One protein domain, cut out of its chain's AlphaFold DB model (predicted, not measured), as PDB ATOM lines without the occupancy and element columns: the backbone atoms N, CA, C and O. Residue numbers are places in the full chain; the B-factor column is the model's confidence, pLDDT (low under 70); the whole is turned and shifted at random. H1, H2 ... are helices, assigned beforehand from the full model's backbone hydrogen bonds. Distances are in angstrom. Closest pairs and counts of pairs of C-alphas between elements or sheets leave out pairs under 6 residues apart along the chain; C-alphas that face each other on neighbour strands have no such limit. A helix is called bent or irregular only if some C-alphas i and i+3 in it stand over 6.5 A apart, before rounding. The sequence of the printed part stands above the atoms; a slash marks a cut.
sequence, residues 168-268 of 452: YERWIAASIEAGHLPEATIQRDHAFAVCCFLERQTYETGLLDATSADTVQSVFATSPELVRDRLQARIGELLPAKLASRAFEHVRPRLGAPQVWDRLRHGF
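This is residues 168 to 268 of the 452 residues of an uncharacterized protein of Armatimonadetes bacterium CG_4_8_14_3_um_filter_66_20 (UniProt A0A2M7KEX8). You are looking at an elongated pile of crossed helices in two halves: in the first, H1 and H2 form a hairpin with H4 across it and small H3 at the side of H2; in the second, H6 and H7 both pack on H5. The halves join where H4 crosses H7 and where the end of H2 meets H5. The printed part has 101 residues with seven named helices, H1 to H7 in chain order, and no named strand; its class is all helix. It is compact, with a radius of gyration of the C-alphas of 14.1 A, and spans 44 by 26 by 19 A.

Find C-alpha 168 at (88.183, 97.707, 72.718), where H1 begins; it runs to residue 177. H2 follows, residues 181 to 199, 22.8 A long and irregular: C-alphas 186 and 189 are 7.9 A apart, and a kink of 68 degrees lies near residue 188. Next come H3, residues 205 to 209, and H4, residues 213 to 222. From C-alpha 224 at (100.799, 97.731, 71.439), H5 runs 18.2 A to residue 236. H6, residues 241 to 254, is 20.5 A long; it is neither bent nor irregular, but only just, with C-alphas 250 and 253 6.5 A apart. H7, residues 257 to 266, ends with C-alpha 266 at (98.657, 116.576, 67.478).

Begin at H2, the hub, touching four helices. H1 touches it at a shallow tilt of 25 degrees, opposite ways, a helical hairpin; look at the closest C-alphas, Tyr 168 and Cys 195, 5.5 A. H3 touches residues 189 to 194 of H2 alone, closest at His 190 and Leu 207, 5.4 A. H4 touches residues 187 to 195 of H2 alone, about perpendicular at 73 degrees, closest at Ala 191 and Thr 215, 6.1 A. Residues 198 to 199 alone of H2 touch H5, closest at Leu 198 and Leu 226, 6.8 A, at a shallow tilt of 34 degrees, only just short of steep. H4 touches H7, about perpendicular at 82 degrees; the C-alphas of Gln 217 and Ala 257 come closest, 5.4 A. H5 touches H6 at a steep tilt of 50 degrees, opposite ways, closest at Gly 236 and Ala 244, 5.1 A. H5 touches H7 with residues 230 to 234 alone, closest at Leu 231 and Leu 264, 6.3 A. H6 and H7 are only just apart, closest 8.0 A. Every O i to N i+4 pair is within hydrogen-bond range in H1, H3, H5 and H7, against 13 of 15 in H2, 5 of 6 in H4 and 8 of 10 in H6.

The C-alphas of Pro 182 and Pro 240 are the two farthest apart, 44.7 A. The printed part has no cut, and its six links between helices are tight. Mean pLDDT of the printed part is 96.1, and no printed residue is under 70.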
ATOM      1  N   TYR A 168      89.047  97.586  71.552       98.50
ATOM      2  CA  TYR A 168      88.183  97.707  72.718       98.50
ATOM      3  C   TYR A 168      87.864  96.342  73.335       98.50
ATOM      4  O   TYR A 168      88.033  96.163  74.537       98.50
ATOM      5  N   GLU A 169      87.497  95.354  72.512       98.25
ATOM      6  CA  GLU A 169      87.287  93.967  72.937       98.25
ATOM      7  C   GLU A 169      88.537  93.398  73.631       98.25
ATOM      8  O   GLU A 169      88.415  92.713  74.645       98.25
ATOM      9  N   ARG A 170      89.747  93.702  73.126       98.38
ATOM     10  CA  ARG A 170      91.008  93.299  73.780       98.38
ATOM     11  C   ARG A 170      91.174  93.962  75.141       98.38
ATOM     12  O   ARG A 170      91.572  93.300  76.097       98.38
ATOM     13  N   TRP A 171      90.889  95.258  75.221       98.56
ATOM     14  CA  TRP A 171      91.014  96.028  76.450       98.56
ATOM     15  C   TRP A 171      90.051  95.543  77.537       98.56
ATOM     16  O   TRP A 171      90.490  95.227  78.640       98.56
ATOM     17  N   ILE A 172      88.762  95.412  77.225       98.12
ATOM     18  CA  ILE A 172      87.759  95.018  78.217       98.12
ATOM     19  C   ILE A 172      87.915  93.559  78.657       98.12
ATOM     20  O   ILE A 172      87.769  93.273  79.843       98.12
ATOM     21  N   ALA A 173      88.291  92.648  77.750       97.56
ATOM     22  CA  ALA A 173      88.593  91.261  78.107       97.56
ATOM     23  C   ALA A 173      89.753  91.184  79.112       97.56
ATOM     24  O   ALA A 173      89.617  90.540  80.152       97.56
ATOM     25  N   ALA A 174      90.848  91.909  78.855       97.69
ATOM     26  CA  ALA A 174      91.984  91.979  79.772       97.69
ATOM     27  C   ALA A 174      91.599  92.594  81.132       97.69
ATOM     28  O   ALA A 174      92.037  92.105  82.172       97.69
ATOM     29  N   SER A 175      90.751  93.628  81.143       97.31
ATOM     30  CA  SER A 175      90.252  94.240  82.381       97.31
ATOM     31  C   SER A 175      89.390  93.279  83.207       97.31
ATOM     32  O   SER A 175      89.558  93.208  84.424       97.31
ATOM     33  N   ILE A 176      88.504  92.502  82.571       96.12
ATOM     34  CA  ILE A 176      87.675  91.493  83.253       96.12
ATOM     35  C   ILE A 176      88.550  90.376  83.836       96.12
ATOM     36  O   ILE A 176      88.394  90.017  85.004       96.12
ATOM     37  N   GLU A 177      89.495  89.856  83.052       95.19
ATOM     38  CA  GLU A 177      90.434  88.809  83.480       95.19
ATOM     39  C   GLU A 177      91.329  89.269  84.639       95.19
ATOM     40  O   GLU A 177      91.624  88.493  85.547       95.19
ATOM     41  N   ALA A 178      91.705  90.550  84.665       95.81
ATOM     42  CA  ALA A 178      92.439  91.151  85.775       95.81
ATOM     43  C   ALA A 178      91.564  91.443  87.012       95.81
ATOM     44  O   ALA A 178      92.097  91.780  88.064       95.81
ATOM     45  N   GLY A 179      90.236  91.307  86.915       94.25
ATOM     46  CA  GLY A 179      89.306  91.625  88.004       94.25
ATOM     47  C   GLY A 179      89.050  93.120  88.194       94.25
ATOM     48  O   GLY A 179      88.557  93.513  89.244       94.25
ATOM     49  N   HIS A 180      89.348  93.938  87.184       95.38
ATOM     50  CA  HIS A 180      89.190  95.397  87.193       95.38
ATOM     51  C   HIS A 180      87.934  95.857  86.432       95.38
ATOM     52  O   HIS A 180      87.923  96.916  85.800       95.38
ATOM     53  N   LEU A 181      86.877  95.035  86.403       94.25
ATOM     54  CA  LEU A 181      85.627  95.409  85.737       94.25
ATOM     55  C   LEU A 181      84.983  96.672  86.345       94.25
ATOM     56  O   LEU A 181      84.527  97.503  85.560       94.25
ATOM     57  N   PRO A 182      84.960  96.881  87.677       92.38
ATOM     58  CA  PRO A 182      84.433  98.119  88.253       92.38
ATOM     59  C   PRO A 182      85.128  99.376  87.724       92.38
ATOM     60  O   PRO A 182      84.469 100.294  87.238       92.38
ATOM     61  N   GLU A 183      86.458  99.392  87.704       93.62
ATOM     62  CA  GLU A 183      87.237 100.510  87.173       93.62
ATOM     63  C   GLU A 183      87.032 100.670  85.661       93.62
ATOM     64  O   GLU A 183      86.852 101.785  85.163       93.62
ATOM     65  N   ALA A 184      87.004  99.555  84.924       95.00
ATOM     66  CA  ALA A 184      86.757  99.564  83.488       95.00
ATOM     67  C   ALA A 184      85.366 100.112  83.148       95.00
ATOM     68  O   ALA A 184      85.226 100.815  82.153       95.00
ATOM     69  N   THR A 185      84.358  99.854  83.985       93.50
ATOM     70  CA  THR A 185      82.982 100.335  83.794       93.50
ATOM     71  C   THR A 185      82.921 101.861  83.796       93.50
ATOM     72  O   THR A 185      82.239 102.439  82.950       93.50
ATOM     73  N   ILE A 186      83.688 102.505  84.682       92.69
ATOM     74  CA  ILE A 186      83.794 103.969  84.783       92.69
ATOM     75  C   ILE A 186      84.502 104.549  83.549       92.69
ATOM     76  O   ILE A 186      84.140 105.608  83.045       92.69
ATOM     77  N   GLN A 187      85.523 103.856  83.040       95.69
ATOM     78  CA  GLN A 187      86.362 104.346  81.939       95.69
ATOM     79  C   GLN A 187      85.879 103.915  80.548       95.69
ATOM     80  O   GLN A 187      86.463 104.340  79.548       95.69
ATOM     81  N   ARG A 188      84.844 103.071  80.460       96.38
ATOM     82  CA  ARG A 188      84.496 102.303  79.254       96.38
ATOM     83  C   ARG A 188      84.280 103.171  78.016       96.38
ATOM     84  O   ARG A 188      84.765 102.814  76.947       96.38
ATOM     85  N   ASP A 189      83.612 104.313  78.158       96.38
ATOM     86  CA  ASP A 189      83.258 105.178  77.029       96.38
ATOM     87  C   ASP A 189      84.483 105.955  76.524       96.38
ATOM     88  O   ASP A 189      84.704 106.068  75.317       96.38
ATOM     89  N   HIS A 190      85.356 106.389  77.437       97.69
ATOM     90  CA  HIS A 190      86.649 106.980  77.091       97.69
ATOM     91  C   HIS A 190      87.581 105.951  76.436       97.69
ATOM     92  O   HIS A 190      88.176 106.223  75.394       97.69
ATOM     93  N   ALA A 191      87.674 104.742  76.999       98.25
ATOM     94  CA  ALA A 191      88.469 103.658  76.428       98.25
ATOM     95  C   ALA A 191      87.966 103.274  75.028       98.25
ATOM     96  O   ALA A 191      88.772 103.081  74.115       98.25
ATOM     97  N   PHE A 192      86.644 103.227  74.835       98.38
ATOM     98  CA  PHE A 192      86.022 102.993  73.535       98.38
ATOM     99  C   PHE A 192      86.394 104.085  72.529       98.38
ATOM    100  O   PHE A 192      86.861 103.763  71.438       98.38
ATOM    101  N   ALA A 193      86.305 105.364  72.911       98.12
ATOM    102  CA  ALA A 193      86.710 106.475  72.051       98.12
ATOM    103  C   ALA A 193      88.192 106.382  71.631       98.12
ATOM    104  O   ALA A 193      88.507 106.545  70.449       98.12
ATOM    105  N   VAL A 194      89.103 106.053  72.560       98.25
ATOM    106  CA  VAL A 194      90.532 105.838  72.250       98.25
ATOM    107  C   VAL A 194      90.719 104.670  71.282       98.25
ATOM    108  O   VAL A 194      91.459 104.795  70.306       98.25
ATOM    109  N   CYS A 195      90.046 103.543  71.518       98.38
ATOM    110  CA  CYS A 195      90.129 102.368  70.652       98.38
ATOM    111  C   CYS A 195      89.642 102.684  69.230       98.38
ATOM    112  O   CYS A 195      90.366 102.423  68.268       98.38
ATOM    113  N   CYS A 196      88.483 103.333  69.094       97.94
ATOM    114  CA  CYS A 196      87.955 103.777  67.806       97.94
ATOM    115  C   CYS A 196      88.913 104.745  67.095       97.94
ATOM    116  O   CYS A 196      89.149 104.609  65.894       97.94
ATOM    117  N   PHE A 197      89.535 105.681  67.821       97.44
ATOM    118  CA  PHE A 197      90.554 106.577  67.262       97.44
ATOM    119  C   PHE A 197      91.782 105.820  66.724       97.44
ATOM    120  O   PHE A 197      92.303 106.132  65.640       97.44
ATOM    121  N   LEU A 198      92.260 104.815  67.464       97.56
ATOM    122  CA  LEU A 198      93.382 103.981  67.038       97.56
ATOM    123  C   LEU A 198      93.025 103.165  65.788       97.56
ATOM    124  O   LEU A 198      93.849 103.067  64.879       97.56
ATOM    125  N   GLU A 199      91.793 102.671  65.695       97.31
ATOM    126  CA  GLU A 199      91.284 101.874  64.570       97.31
ATOM    127  C   GLU A 199      90.729 102.702  63.401       97.31
ATOM    128  O   GLU A 199      90.298 102.132  62.400       97.31
ATOM    129  N   ARG A 200      90.778 104.041  63.485       96.00
ATOM    130  CA  ARG A 200      90.236 104.975  62.474       96.00
ATOM    131  C   ARG A 200      88.727 104.802  62.231       96.00
ATOM    132  O   ARG A 200      88.252 104.991  61.113       96.00
ATOM    133  N   GLN A 201      87.987 104.445  63.272       96.31
ATOM    134  CA  GLN A 201      86.527 104.373  63.270       96.31
ATOM    135  C   GLN A 201      85.918 105.701  63.742       96.31
ATOM    136  O   GLN A 201      86.632 106.603  64.176       96.31
ATOM    137  N   THR A 202      84.594 105.831  63.654       93.88
ATOM    138  CA  THR A 202      83.867 106.988  64.192       93.88
ATOM    139  C   THR A 202      83.879 106.960  65.721       93.88
ATOM    140  O   THR A 202      83.674 105.911  66.329       93.88
ATOM    141  N   TYR A 203      84.098 108.113  66.346       93.62
ATOM    142  CA  TYR A 203      84.092 108.282  67.799       93.62
ATOM    143  C   TYR A 203      83.602 109.679  68.182       93.62
ATOM    144  O   TYR A 203      83.562 110.592  67.354       93.62
ATOM    145  N   GLU A 204      83.259 109.855  69.455       92.38
ATOM    146  CA  GLU A 204      82.897 111.151  70.019       92.38
ATOM    147  C   GLU A 204      84.153 111.922  70.449       92.38
ATOM    148  O   GLU A 204      84.927 111.467  71.295       92.38
ATOM    149  N   THR A 205      84.372 113.103  69.869       92.44
ATOM    150  CA  THR A 205      85.571 113.912  70.139       92.44
ATOM    151  C   THR A 205      85.627 114.409  71.581       92.44
ATOM    152  O   THR A 205      86.701 114.402  72.170       92.44
ATOM    153  N   GLY A 206      84.485 114.769  72.177       94.19
ATOM    154  CA  GLY A 206      84.421 115.229  73.569       94.19
ATOM    155  C   GLY A 206      84.937 114.186  74.565       94.19
ATOM    156  O   GLY A 206      85.742 114.511  75.438       94.19
ATOM    157  N   LEU A 207      84.556 112.915  74.383       94.00
ATOM    158  CA  LEU A 207      85.051 111.801  75.200       94.00
ATOM    159  C   LEU A 207      86.550 111.565  75.002       94.00
ATOM    160  O   LEU A 207      87.281 111.356  75.975       94.00
ATOM    161  N   LEU A 208      87.020 111.624  73.754       94.62
ATOM    162  CA  LEU A 208      88.437 111.468  73.439       94.62
ATOM    163  C   LEU A 208      89.287 112.553  74.115       94.62
ATOM    164  O   LEU A 208      90.331 112.264  74.698       94.62
ATOM    165  N   ASP A 209      88.820 113.799  74.056       93.88
ATOM    166  CA  ASP A 209      89.523 114.965  74.582       93.88
ATOM    167  C   ASP A 209      89.599 114.948  76.115       93.88
ATOM    168  O   ASP A 209      90.622 115.340  76.674       93.88
ATOM    169  N   ALA A 210      88.555 114.441  76.776       94.88
ATOM    170  CA  ALA A 210      88.466 114.299  78.229       94.88
ATOM    171  C   ALA A 210      89.103 113.004  78.781       94.88
ATOM    172  O   ALA A 210      89.036 112.746  79.982       94.88
ATOM    173  N   THR A 211      89.709 112.168  77.930       96.06
ATOM    174  CA  THR A 211      90.295 110.887  78.353       96.06
ATOM    175  C   THR A 211      91.511 111.101  79.264       96.06
ATOM    176  O   THR A 211      92.437 111.842  78.927       96.06
ATOM    177  N   SER A 212      91.546 110.398  80.401       96.56
ATOM    178  CA  SER A 212      92.671 110.433  81.343       96.56
ATOM    179  C   SER A 212      93.912 109.691  80.822       96.56
ATOM    180  O   SER A 212      93.832 108.781  79.992       96.56
ATOM    181  N   ALA A 213      95.086 110.044  81.356       96.06
ATOM    182  CA  ALA A 213      96.340 109.365  81.023       96.06
ATOM    183  C   ALA A 213      96.319 107.865  81.383       96.06
ATOM    184  O   ALA A 213      96.869 107.055  80.636       96.06
ATOM    185  N   ASP A 214      95.639 107.496  82.472       96.81
ATOM    186  CA  ASP A 214      95.532 106.108  82.932       96.81
ATOM    187  C   ASP A 214      94.733 105.246  81.948       96.81
ATOM    188  O   ASP A 214      95.166 104.147  81.591       96.81
ATOM    189  N   THR A 215      93.613 105.766  81.432       97.56
ATOM    190  CA  THR A 215      92.812 105.074  80.412       97.56
ATOM    191  C   THR A 215      93.624 104.865  79.134       97.56
ATOM    192  O   THR A 215      93.652 103.762  78.588       97.56
ATOM    193  N   VAL A 216      94.343 105.898  78.676       97.88
ATOM    194  CA  VAL A 216      95.230 105.806  77.502       97.88
ATOM    195  C   VAL A 216      96.299 104.737  77.709       97.88
ATOM    196  O   VAL A 216      96.501 103.891  76.837       97.88
ATOM    197  N   GLN A 217      96.976 104.749  78.858       97.62
ATOM    198  CA  GLN A 217      98.016 103.776  79.172       97.62
ATOM    199  C   GLN A 217      97.462 102.346  79.204       97.62
ATOM    200  O   GLN A 217      98.085 101.439  78.648       97.62
ATOM    201  N   SER A 218      96.285 102.157  79.799       97.75
ATOM    202  CA  SER A 218      95.595 100.867  79.867       97.75
ATOM    203  C   SER A 218      95.228 100.336  78.473       97.75
ATOM    204  O   SER A 218      95.532  99.188  78.145       97.75
ATOM    205  N   VAL A 219      94.677 101.181  77.594       98.31
ATOM    206  CA  VAL A 219      94.374 100.810  76.196       98.31
ATOM    207  C   VAL A 219      95.648 100.512  75.397       98.31
ATOM    208  O   VAL A 219      95.701  99.555  74.624       98.31
ATOM    209  N   PHE A 220      96.709 101.298  75.584       98.06
ATOM    210  CA  PHE A 220      97.967 101.089  74.864       98.06
ATOM    211  C   PHE A 220      98.639  99.770  75.252       98.06
ATOM    212  O   PHE A 220      99.224  99.110  74.391       98.06
ATOM    213  N   ALA A 221      98.522  99.361  76.518       97.56
ATOM    214  CA  ALA A 221      99.072  98.102  77.007       97.56
ATOM    215  C   ALA A 221      98.426  96.870  76.346       97.56
ATOM    216  O   ALA A 221      99.106  95.866  76.137       97.56
ATOM    217  N   THR A 222      97.145  96.942  75.969       97.88
ATOM    218  CA  THR A 222      96.406  95.814  75.367       97.88
ATOM    219  C   THR A 222      96.433  95.808  73.837       97.88
ATOM    220  O   THR A 222      96.075  94.807  73.214       97.88
ATOM    221  N   SER A 223      96.881  96.898  73.206       97.75
ATOM    222  CA  SER A 223      96.997  97.016  71.744       97.75
ATOM    223  C   SER A 223      98.332  97.637  71.281       97.75
ATOM    224  O   SER A 223      98.323  98.573  70.475       97.75
ATOM    225  N   PRO A 224      99.498  97.114  71.716       96.81
ATOM    226  CA  PRO A 224     100.799  97.731  71.439       96.81
ATOM    227  C   PRO A 224     101.145  97.777  69.947       96.81
ATOM    228  O   PRO A 224     101.736  98.753  69.490       96.81
ATOM    229  N   GLU A 225     100.756  96.759  69.176       96.56
ATOM    230  CA  GLU A 225     101.004  96.707  67.729       96.56
ATOM    231  C   GLU A 225     100.202  97.779  66.982       96.56
ATOM    232  O   GLU A 225     100.746  98.471  66.129       96.56
ATOM    233  N   LEU A 226      98.942  98.010  67.363       97.19
ATOM    234  CA  LEU A 226      98.124  99.056  66.747       97.19
ATOM    235  C   LEU A 226      98.679 100.453  67.056       97.19
ATOM    236  O   LEU A 226      98.759 101.303  66.171       97.19
ATOM    237  N   VAL A 227      99.115 100.686  68.299       97.50
ATOM    238  CA  VAL A 227      99.778 101.940  68.694       97.50
ATOM    239  C   VAL A 227     101.074 102.132  67.908       97.50
ATOM    240  O   VAL A 227     101.318 103.225  67.392       97.50
ATOM    241  N   ARG A 228     101.880 101.070  67.770       96.69
ATOM    242  CA  ARG A 228     103.115 101.057  66.975       96.69
ATOM    243  C   ARG A 228     102.841 101.494  65.538       96.69
ATOM    244  O   ARG A 228     103.462 102.442  65.062       96.69
ATOM    245  N   ASP A 229     101.885 100.844  64.886       96.19
ATOM    246  CA  ASP A 229     101.569 101.069  63.479       96.19
ATOM    247  C   ASP A 229     100.995 102.478  63.255       96.19
ATOM    248  O   ASP A 229     101.351 103.155  62.289       96.19
ATOM    249  N   ARG A 230     100.161 102.980  64.180       96.56
ATOM    250  CA  ARG A 230      99.630 104.352  64.122       96.56
ATOM    251  C   ARG A 230     100.725 105.397  64.304       96.56
ATOM    252  O   ARG A 230     100.730 106.385  63.571       96.56
ATOM    253  N   LEU A 231     101.652 105.174  65.233       97.12
ATOM    254  CA  LEU A 231     102.775 106.077  65.474       97.12
ATOM    255  C   LEU A 231     103.723 106.108  64.269       97.12
ATOM    256  O   LEU A 231     104.117 107.186  63.827       97.12
ATOM    257  N   GLN A 232     104.034 104.943  63.696       96.69
ATOM    258  CA  GLN A 232     104.853 104.838  62.489       96.69
ATOM    259  C   GLN A 232     104.187 105.530  61.297       96.69
ATOM    260  O   GLN A 232     104.839 106.314  60.607       96.69
ATOM    261  N   ALA A 233     102.888 105.299  61.080       96.19
ATOM    262  CA  ALA A 233     102.132 105.975  60.029       96.19
ATOM    263  C   ALA A 233     102.162 107.501  60.206       96.19
ATOM    264  O   ALA A 233     102.386 108.218  59.237       96.19
ATOM    265  N   ARG A 234     102.021 107.993  61.444       96.81
ATOM    266  CA  ARG A 234     102.052 109.430  61.745       96.81
ATOM    267  C   ARG A 234     103.410 110.072  61.449       96.81
ATOM    268  O   ARG A 234     103.453 111.196  60.967       96.81
ATOM    269  N   ILE A 235     104.512 109.365  61.695       97.25
ATOM    270  CA  ILE A 235     105.856 109.816  61.293       97.25
ATOM    271  C   ILE A 235     106.001 109.779  59.761       97.25
ATOM    272  O   ILE A 235     106.577 110.696  59.175       97.25
ATOM    273  N   GLY A 236     105.450 108.755  59.104       96.88
ATOM    274  CA  GLY A 236     105.463 108.605  57.643       96.88
ATOM    275  C   GLY A 236     104.661 109.661  56.876       96.88
ATOM    276  O   GLY A 236     104.876 109.836  55.682       96.88
ATOM    277  N   GLU A 237     103.772 110.402  57.539       96.25
ATOM    278  CA  GLU A 237     103.105 111.573  56.948       96.25
ATOM    279  C   GLU A 237     104.063 112.764  56.761       96.25
ATOM    280  O   GLU A 237     103.802 113.633  55.932       96.25
ATOM    281  N   LEU A 238     105.170 112.808  57.513       96.38
ATOM    282  CA  LEU A 238     106.169 113.883  57.462       96.38
ATOM    283  C   LEU A 238     107.452 113.474  56.744       96.38
ATOM    284  O   LEU A 238     108.157 114.323  56.201       96.38
ATOM    285  N   LEU A 239     107.788 112.186  56.798       97.06
ATOM    286  CA  LEU A 239     109.055 111.665  56.319       97.06
ATOM    287  C   LEU A 239     108.865 110.638  55.198       97.06
ATOM    288  O   LEU A 239     107.990 109.776  55.291       97.06
ATOM    289  N   PRO A 240     109.765 110.632  54.199       96.62
ATOM    290  CA  PRO A 240     109.954 109.496  53.304       96.62
ATOM    291  C   PRO A 240     110.194 108.176  54.059       96.62
ATOM    292  O   PRO A 240     110.642 108.166  55.206       96.62
ATOM    293  N   ALA A 241     109.896 107.043  53.418       95.75
ATOM    294  CA  ALA A 241     109.741 105.755  54.095       95.75
ATOM    295  C   ALA A 241     110.984 105.273  54.870       95.75
ATOM    296  O   ALA A 241     110.838 104.752  55.981       95.75
ATOM    297  N   LYS A 242     112.207 105.433  54.334       96.94
ATOM    298  CA  LYS A 242     113.432 104.996  55.034       96.94
ATOM    299  C   LYS A 242     113.701 105.871  56.249       96.94
ATOM    300  O   LYS A 242     113.993 105.349  57.326       96.94
ATOM    301  N   LEU A 243     113.539 107.182  56.094       97.69
ATOM    302  CA  LEU A 243     113.690 108.127  57.198       97.69
ATOM    303  C   LEU A 243     112.611 107.934  58.263       97.69
ATOM    304  O   LEU A 243     112.929 107.957  59.449       97.69
ATOM    305  N   ALA A 244     111.363 107.683  57.863       97.25
ATOM    306  CA  ALA A 244     110.267 107.402  58.781       97.25
ATOM    307  C   ALA A 244     110.561 106.162  59.629       97.25
ATOM    308  O   ALA A 244     110.411 106.202  60.848       97.25
ATOM    309  N   SER A 245     111.049 105.087  58.999       96.06
ATOM    310  CA  SER A 245     111.462 103.875  59.707       96.06
ATOM    311  C   SER A 245     112.600 104.153  60.691       96.06
ATOM    312  O   SER A 245     112.528 103.711  61.834       96.06
ATOM    313  N   ARG A 246     113.632 104.904  60.285       96.75
ATOM    314  CA  ARG A 246     114.748 105.251  61.179       96.75
ATOM    315  C   ARG A 246     114.291 106.108  62.359       96.75
ATOM    316  O   ARG A 246     114.640 105.814  63.499       96.75
ATOM    317  N   ALA A 247     113.519 107.159  62.090       97.00
ATOM    318  CA  ALA A 247     112.989 108.033  63.125       97.00
ATOM    319  C   ALA A 247     112.119 107.238  64.104       97.00
ATOM    320  O   ALA A 247     112.295 107.363  65.311       97.00
ATOM    321  N   PHE A 248     111.245 106.363  63.601       96.81
ATOM    322  CA  PHE A 248     110.371 105.530  64.419       96.81
ATOM    323  C   PHE A 248     111.135 104.675  65.443       96.81
ATOM    324  O   PHE A 248     110.813 104.727  66.633       96.81
ATOM    325  N   GLU A 249     112.183 103.964  65.011       95.62
ATOM    326  CA  GLU A 249     113.028 103.138  65.892       95.62
ATOM    327  C   GLU A 249     113.698 103.953  67.008       95.62
ATOM    328  O   GLU A 249     114.014 103.431  68.077       95.62
ATOM    329  N   HIS A 250     113.889 105.253  66.786       94.06
ATOM    330  CA  HIS A 250     114.501 106.150  67.755       94.06
ATOM    331  C   HIS A 250     113.487 106.865  68.661       94.06
ATOM    332  O   HIS A 250     113.766 107.089  69.840       94.06
ATOM    333  N   VAL A 251     112.307 107.214  68.135       93.69
ATOM    334  CA  VAL A 251     111.220 107.861  68.888       93.69
ATOM    335  C   VAL A 251     110.582 106.878  69.861       93.69
ATOM    336  O   VAL A 251     110.447 107.191  71.044       93.69
ATOM    337  N   ARG A 252     110.182 105.692  69.380       92.44
ATOM    338  CA  ARG A 252     109.331 104.759  70.136       92.44
ATOM    339  C   ARG A 252     109.875 104.442  71.540       92.44
ATOM    340  O   ARG A 252     109.091 104.538  72.479       92.44
ATOM    341  N   PRO A 253     111.168 104.118  71.741       93.38
ATOM    342  CA  PRO A 253     111.674 103.747  73.066       93.38
ATOM    343  C   PRO A 253     111.739 104.910  74.064       93.38
ATOM    344  O   PRO A 253     111.941 104.683  75.253       93.38
ATOM    345  N   ARG A 254     111.623 106.158  73.591       92.62
ATOM    346  CA  ARG A 254     111.786 107.375  74.403       92.62
ATOM    347  C   ARG A 254     110.468 107.986  74.857       92.62
ATOM    348  O   ARG A 254     110.480 108.873  75.707       92.62
ATOM    349  N   LEU A 255     109.349 107.557  74.278       93.56
ATOM    350  CA  LEU A 255     108.035 108.097  74.595       93.56
ATOM    351  C   LEU A 255     107.276 107.143  75.521       93.56
ATOM    352  O   LEU A 255     107.109 105.966  75.213       93.56
ATOM    353  N   GLY A 256     106.778 107.671  76.640       94.56
ATOM    354  CA  GLY A 256     105.749 107.000  77.432       94.56
ATOM    355  C   GLY A 256     104.375 107.114  76.765       94.56
ATOM    356  O   GLY A 256     104.198 107.848  75.790       94.56
ATOM    357  N   ALA A 257     103.380 106.402  77.301       94.50
ATOM    358  CA  ALA A 257     102.020 106.417  76.755       94.50
ATOM    359  C   ALA A 257     101.422 107.836  76.619       94.50
ATOM    360  O   ALA A 257     100.897 108.128  75.544       94.50
ATOM    361  N   PRO A 258     101.566 108.757  77.600       94.81
ATOM    362  CA  PRO A 258     101.053 110.121  77.459       94.81
ATOM    363  C   PRO A 258     101.704 110.894  76.307       94.81
ATOM    364  O   PRO A 258     101.020 111.596  75.569       94.81
ATOM    365  N   GLN A 259     103.019 110.741  76.111       95.88
ATOM    366  CA  GLN A 259     103.716 111.411  75.016       95.88
ATOM    367  C   GLN A 259     103.353 110.794  73.664       95.88
ATOM    368  O   GLN A 259     103.133 111.524  72.706       95.88
ATOM    369  N   VAL A 260     103.253 109.463  73.566       96.69
ATOM    370  CA  VAL A 260     102.775 108.811  72.335       96.69
ATOM    371  C   VAL A 260     101.366 109.298  71.992       96.69
ATOM    372  O   VAL A 260     101.096 109.599  70.834       96.69
ATOM    373  N   TRP A 261     100.487 109.419  72.984       96.81
ATOM    374  CA  TRP A 261      99.126 109.912  72.795       96.81
ATOM    375  C   TRP A 261      99.072 111.335  72.249       96.81
ATOM    376  O   TRP A 261      98.408 111.577  71.241       96.81
ATOM    377  N   ASP A 262      99.832 112.243  72.858       95.62
ATOM    378  CA  ASP A 262      99.982 113.621  72.390       95.62
ATOM    379  C   ASP A 262     100.439 113.666  70.920       95.62
ATOM    380  O   ASP A 262      99.797 114.299  70.079       95.62
ATOM    381  N   ARG A 263     101.468 112.884  70.564       96.50
ATOM    382  CA  ARG A 263     101.976 112.809  69.182       96.50
ATOM    383  C   ARG A 263     100.988 112.196  68.197       96.50
ATOM    384  O   ARG A 263     100.925 112.630  67.047       96.50
ATOM    385  N   LEU A 264     100.196 111.211  68.614       96.44
ATOM    386  CA  LEU A 264      99.150 110.649  67.760       96.44
ATOM    387  C   LEU A 264      98.042 111.670  67.478       96.44
ATOM    388  O   LEU A 264      97.566 111.737  66.345       96.44
ATOM    389  N   ARG A 265      97.657 112.480  68.472       94.94
ATOM    390  CA  ARG A 265      96.595 113.487  68.325       94.94
ATOM    391  C   ARG A 265      97.055 114.725  67.571       94.94
ATOM    392  O   ARG A 265      96.384 115.171  66.643       94.94
ATOM    393  N   HIS A 266      98.201 115.271  67.949       94.50
ATOM    394  CA  HIS A 266      98.657 116.576  67.478       94.50
ATOM    395  C   HIS A 266      99.719 116.478  66.380       94.50
ATOM    396  O   HIS A 266      99.985 117.450  65.680       94.50
ATOM    397  N   GLY A 267     100.246 115.278  66.130       96.00
ATOM    398  CA  GLY A 267     101.324 115.055  65.174       96.00
ATOM    399  C   GLY A 267     102.696 115.418  65.725       96.00
ATOM    400  O   GLY A 267     102.891 115.667  66.916       96.00
ATOM    401  N   PHE A 268     103.665 115.413  64.820       95.94
ATOM    402  CA  PHE A 268     105.031 115.818  65.107       95.94
ATOM    403  C   PHE A 268     105.348 117.118  64.380       95.94
ATOM    404  O   PHE A 268     104.820 117.376  63.298       95.94
TER     405      PHE A 268